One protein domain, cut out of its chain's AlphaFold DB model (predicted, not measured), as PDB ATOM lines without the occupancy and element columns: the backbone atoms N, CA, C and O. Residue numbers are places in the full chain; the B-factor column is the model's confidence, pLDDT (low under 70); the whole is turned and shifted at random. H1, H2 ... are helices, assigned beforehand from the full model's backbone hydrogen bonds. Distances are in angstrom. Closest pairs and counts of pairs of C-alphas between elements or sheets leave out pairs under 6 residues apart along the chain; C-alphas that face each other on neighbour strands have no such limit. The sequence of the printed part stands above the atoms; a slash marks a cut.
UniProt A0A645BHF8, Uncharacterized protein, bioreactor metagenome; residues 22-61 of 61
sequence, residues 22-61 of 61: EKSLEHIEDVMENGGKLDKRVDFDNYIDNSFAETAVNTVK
ATOM      1  N   GLU A  22     169.064  84.996  46.771       93.62
ATOM      2  CA  GLU A  22     170.415  84.653  47.244       93.62
ATOM      3  C   GLU A  22     170.613  83.151  47.409       93.62
ATOM      4  O   GLU A  22     171.533  82.569  46.840       93.62
ATOM      5  N   LYS A  23     169.651  82.485  48.045       91.88
ATOM      6  CA  LYS A  23     169.657  81.030  48.204       91.88
ATOM      7  C   LYS A  23     169.724  80.270  46.870       91.88
ATOM      8  O   LYS A  23     170.260  79.166  46.806       91.88
ATOM      9  N   SER A  24     169.185  80.841  45.787       91.81
ATOM     10  CA  SER A  24     169.296  80.234  44.453       91.81
ATOM     11  C   SER A  24     170.728  80.307  43.927       91.81
ATOM     12  O   SER A  24     171.196  79.342  43.322       91.81
ATOM     13  N   LEU A  25     171.427  81.420  44.178       94.00
ATOM     14  CA  LEU A  25     172.844  81.556  43.853       94.00
ATOM     15  C   LEU A  25     173.683  80.573  44.671       94.00
ATOM     16  O   LEU A  25     174.447  79.815  44.080       94.00
ATOM     17  N   GLU A  26     173.468  80.520  45.988       95.00
ATOM     18  CA  GLU A  26     174.174  79.601  46.889       95.00
ATOM     19  C   GLU A  26     174.047  78.146  46.420       95.00
ATOM     20  O   GLU A  26     175.036  77.424  46.362       95.00
ATOM     21  N   HIS A  27     172.850  77.720  46.005       94.44
ATOM     22  CA  HIS A  27     172.642  76.372  45.474       94.44
ATOM     23  C   HIS A  27     173.405  76.108  44.171       94.44
ATOM     24  O   HIS A  27     173.909  75.002  43.965       94.44
ATOM     25  N   ILE A  28     173.490  77.095  43.277       93.75
ATOM     26  CA  ILE A  28     174.274  76.967  42.043       93.75
ATOM     27  C   ILE A  28     175.766  76.878  42.387       93.75
ATOM     28  O   ILE A  28     176.470  76.025  41.843       93.75
ATOM     29  N   GLU A  29     176.238  77.701  43.320       95.12
ATOM     30  CA  GLU A  29     177.614  77.677  43.812       95.12
ATOM     31  C   GLU A  29     177.970  76.353  44.485       95.12
ATOM     32  O   GLU A  29     178.988  75.766  44.126       95.12
ATOM     33  N   ASP A  30     177.104  75.814  45.347       95.75
ATOM     34  CA  ASP A  30     177.275  74.495  45.967       95.75
ATOM     35  C   ASP A  30     177.477  73.407  44.897       95.75
ATOM     36  O   ASP A  30     178.356  72.550  45.010       95.75
ATOM     37  N   VAL A  31     176.672  73.421  43.828       96.00
ATOM     38  CA  VAL A  31     176.797  72.457  42.723       96.00
ATOM     39  C   VAL A  31     178.125  72.636  41.982       96.00
ATOM     40  O   VAL A  31     178.780  71.643  41.647       96.00
ATOM     41  N   MET A  32     178.550  73.877  41.739       95.38
ATOM     42  CA  MET A  32     179.821  74.166  41.072       95.38
ATOM     43  C   MET A  32     181.036  73.800  41.939       95.38
ATOM     44  O   MET A  32     182.000  73.245  41.410       95.38
ATOM     45  N   GLU A  33     180.987  74.035  43.253       95.19
ATOM     46  CA  GLU A  33     182.018  73.621  44.217       95.19
ATOM     47  C   GLU A  33     182.134  72.100  44.281       95.19
ATOM     48  O   GLU A  33     183.229  71.556  44.129       95.19
ATOM     49  N   ASN A  34     181.002  71.400  44.404       94.19
ATOM     50  CA  ASN A  34     180.967  69.936  44.389       94.19
ATOM     51  C   ASN A  34     181.506  69.358  43.070       94.19
ATOM     52  O   ASN A  34     182.113  68.288  43.054       94.19
ATOM     53  N   GLY A  35     181.311  70.071  41.957       95.12
ATOM     54  CA  GLY A  35     181.873  69.726  40.652       95.12
ATOM     55  C   GLY A  35     183.348  70.108  40.460       95.12
ATOM     56  O   GLY A  35     183.903  69.818  39.397       95.12
ATOM     57  N   GLY A  36     183.979  70.777  41.432       93.25
ATOM     58  CA  GLY A  36     185.346  71.299  41.324       93.25
ATOM     59  C   GLY A  36     185.504  72.384  40.251       93.25
ATOM     60  O   GLY A  36     186.552  72.472  39.611       93.25
ATOM     61  N   LYS A  37     184.435  73.146  39.981       91.81
ATOM     62  CA  LYS A  37     184.361  74.201  38.953       91.81
ATOM     63  C   LYS A  37     184.224  75.613  39.521       91.81
ATOM     64  O   LYS A  37     184.175  76.549  38.729       91.81
ATOM     65  N   LEU A  38     184.164  75.768  40.842       92.62
ATOM     66  CA  LEU A  38     184.123  77.074  41.490       92.62
ATOM     67  C   LEU A  38     185.424  77.337  42.246       92.62
ATOM     68  O   LEU A  38     185.756  76.606  43.176       92.62
ATOM     69  N   ASP A  39     186.133  78.396  41.858       89.56
ATOM     70  CA  ASP A  39     187.353  78.831  42.549       89.56
ATOM     71  C   ASP A  39     187.032  79.639  43.818       89.56
ATOM     72  O   ASP A  39     187.745  79.552  44.818       89.56
ATOM     73  N   LYS A  40     185.964  80.450  43.783       92.44
ATOM     74  CA  LYS A  40     185.484  81.267  44.905       92.44
ATOM     75  C   LYS A  40     184.016  81.653  44.698       92.44
ATOM     76  O   LYS A  40     183.633  81.972  43.575       92.44
ATOM     77  N   ARG A  41     183.242  81.699  45.787       92.88
ATOM     78  CA  ARG A  41     181.888  82.271  45.806       92.88
ATOM     79  C   ARG A  41     181.883  83.774  45.534       92.88
ATOM     80  O   ARG A  41     182.825  84.488  45.914       92.88
ATOM     81  N   VAL A  42     180.826  84.242  44.883       93.50
ATOM     82  CA  VAL A  42     180.600  85.653  44.569       93.50
ATOM     83  C   VAL A  42     179.617  86.267  45.556       93.50
ATOM     84  O   VAL A  42     178.776  85.588  46.132       93.50
ATOM     85  N   ASP A  43     179.749  87.571  45.774       94.19
ATOM     86  CA  ASP A  43     178.807  88.311  46.605       94.19
ATOM     87  C   ASP A  43     177.521  88.573  45.815       94.19
ATOM     88  O   ASP A  43     177.576  89.108  44.702       94.19
ATOM     89  N   PHE A  44     176.384  88.182  46.385       93.00
ATOM     90  CA  PHE A  44     175.089  88.213  45.721       93.00
ATOM     91  C   PHE A  44     174.717  89.623  45.265       93.00
ATOM     92  O   PHE A  44     174.453  89.828  44.081       93.00
ATOM     93  N   ASP A  45     174.787  90.599  46.172       91.50
ATOM     94  CA  ASP A  45     174.365  91.984  45.918       91.50
ATOM     95  C   ASP A  45     175.238  92.687  44.866       91.50
ATOM     96  O   ASP A  45     174.810  93.636  44.211       91.50
ATOM     97  N   ASN A  46     176.476  92.221  44.688       92.44
ATOM     98  CA  ASN A  46     177.395  92.748  43.681       92.44
ATOM     99  C   ASN A  46     177.280  92.031  42.328       92.44
ATOM    100  O   ASN A  46     177.717  92.576  41.312       92.44
ATOM    101  N   TYR A  47     176.754  90.804  42.306       92.75
ATOM    102  CA  TYR A  47     176.703  89.965  41.108       92.75
ATOM    103  C   TYR A  47     175.315  89.910  40.463       92.75
ATOM    104  O   TYR A  47     175.200  89.731  39.248       92.75
ATOM    105  N   ILE A  48     174.261  90.065  41.260       94.12
ATOM    106  CA  ILE A  48     172.870  89.978  40.825       94.12
ATOM    107  C   ILE A  48     172.238  91.368  40.836       94.12
ATOM    108  O   ILE A  48     172.225  92.055  41.851       94.12
ATOM    109  N   ASP A  49     171.646  91.751  39.705       94.69
ATOM    110  CA  ASP A  49     170.839  92.963  39.581       94.69
ATOM    111  C   ASP A  49     169.357  92.593  39.419       94.69
ATOM    112  O   ASP A  49     168.906  92.173  38.350       94.69
ATOM    113  N   ASN A  50     168.590  92.766  40.498       94.94
ATOM    114  CA  ASN A  50     167.146  92.536  40.517       94.94
ATOM    115  C   ASN A  50     166.314  93.763  40.108       94.94
ATOM    116  O   ASN A  50     165.087  93.663  40.061       94.94
ATOM    117  N   SER A  51     166.925  94.900  39.757       94.50
ATOM    118  CA  SER A  51     166.198  96.154  39.493       94.50
ATOM    119  C   SER A  51     165.119  96.014  38.410       94.50
ATOM    120  O   SER A  51     164.003  96.528  38.548       94.50
ATOM    121  N   PHE A  52     165.402  95.254  37.348       93.44
ATOM    122  CA  PHE A  52     164.443  94.972  36.278       93.44
ATOM    123  C   PHE A  52     163.296  94.076  36.747       93.44
ATOM    124  O   PHE A  52     162.138  94.318  36.399       93.44
ATOM    125  N   ALA A  53     163.608  93.055  37.544       93.06
ATOM    126  CA  ALA A  53     162.626  92.126  38.082       93.06
ATOM    127  C   ALA A  53     161.683  92.832  39.069       93.06
ATOM    128  O   ALA A  53     160.463  92.712  38.954       93.06
ATOM    129  N   GLU A  54     162.233  93.651  39.965       93.62
ATOM    130  CA  GLU A  54     161.471  94.492  40.891       93.62
ATOM    131  C   GLU A  54     160.579  95.489  40.148       93.62
ATOM    132  O   GLU A  54     159.402  95.656  40.479       93.62
ATOM    133  N   THR A  55     161.107  96.125  39.099       93.88
ATOM    134  CA  THR A  55     160.329  97.043  38.260       93.88
ATOM    135  C   THR A  55     159.164  96.323  37.585       93.88
ATOM    136  O   THR A  55     158.045  96.841  37.592       93.88
ATOM    137  N   ALA A  56     159.388  95.123  37.043       92.06
ATOM    138  CA  ALA A  56     158.339  94.323  36.413       92.06
ATOM    139  C   ALA A  56     157.235  93.942  37.414       92.06
ATOM    140  O   ALA A  56     156.055  94.143  37.128       92.06
ATOM    141  N   VAL A  57     157.605  93.480  38.613       91.12
ATOM    142  CA  VAL A  57     156.642  93.138  39.677       91.12
ATOM    143  C   VAL A  57     155.821  94.356  40.114       91.12
ATOM    144  O   VAL A  57     154.630  94.235  40.398       91.12
ATOM    145  N   ASN A  58     156.428  95.546  40.146       89.25
ATOM    146  CA  ASN A  58     155.737  96.771  40.545       89.25
ATOM    147  C   ASN A  58     154.878  97.394  39.433       89.25
ATOM    148  O   ASN A  58     153.850  97.994  39.742       89.25
ATOM    149  N   THR A  59     155.280  97.260  38.165       85.88
ATOM    150  CA  THR A  59     154.592  97.876  37.012       85.88
ATOM    151  C   THR A  59     153.396  97.054  36.533       85.88
ATOM    152  O   THR A  59     152.461  97.608  35.970       85.88
ATOM    153  N   VAL A  60     153.399  95.738  36.765       74.12
ATOM    154  CA  VAL A  60     152.311  94.822  36.362       74.12
ATOM    155  C   VAL A  60     151.144  94.823  37.377       74.12
ATOM    156  O   VAL A  60     150.292  93.939  37.348       74.12
ATOM    157  N   LYS A  61     151.078  95.816  38.273       53.97
ATOM    158  CA  LYS A  61     149.967  95.996  39.222       53.97
ATOM    159  C   LYS A  61     148.747  96.661  38.595       53.97
ATOM    160  O   LYS A  61     148.924  97.637  37.836       53.97
TER     161      LYS A  61
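Overview. This is residues 22 to 61 of the 61 residues of an uncharacterized protein of bioreactor metagenome (UniProt A0A645BHF8). The chain makes an open loop with an arm sticking out from it: H1 runs out to one end, residues 35 to 43 fold back from there, and the short H2 closes the loop loosely near the first residue of H1. From there residues 49 to 61, with H3 in them, stick out as a free arm away from the loop and make much of the length. The printed part has 40 residues with three named helices, in the order H1, H2, H3, and no named strand; its class is all helix. It is only just extended, close to loose, with a radius of gyration of the C-alphas of 13.7 A, and the C-alphas span 43 by 16 by 12 A.

Arrangement. H1, residues 22 to 34, and H2, residues 44 to 47, are close but not clearly touching, with 2 pairs of C-alphas within 8 A. Their closest C-alphas, those of Glu 22 and Phe 44, are 6.1 A apart, while their centres are 13.6 A apart. The link between them, 9 residues, is short. A tight link of 3 residues joins H2 to H3, residues 51 to 59. H2 and H3 are apart, with no C-alpha of the one within 8 A of the other. H1 and H3 are apart too. Residues 49 to 61, of which 51 to 59 belong to H3, stand free. In H1 and H3 every pair of O of residue i and N of residue i+4 is within hydrogen-bond range; H2 is too short for such a pair, but its one pair of O of residue i and N of residue i+3 is within range.

Along the chain. H1 begins at Glu 22, with its C-alpha at (170.415, 84.653, 47.244), and ends at Asn 34, with its C-alpha at (180.967, 69.936, 44.389). It is the longest helix, 13 residues and 18.3 A from first to last C-alpha. H2 has four residues, Phe 44 to Tyr 47, and measures 5.2 A from first to last C-alpha. H3, nine residues from Ser 51 to Thr 59, measures 12.0 A and ends with C-alpha 59 at (154.592, 97.876, 37.012).

Size, cuts and confidence. The two C-alphas farthest apart are those of Gly 36 and Lys 61, 43.2 A from each other. The first and last printed C-alphas, those of Glu 22 and Lys 61, are 24.7 A apart. The printed part has no cut, and it ends at residue 61, the chain's last residue. Neither link is long. The mean pLDDT of the printed part is 91.7, and one residue, Lys 61, is under 70.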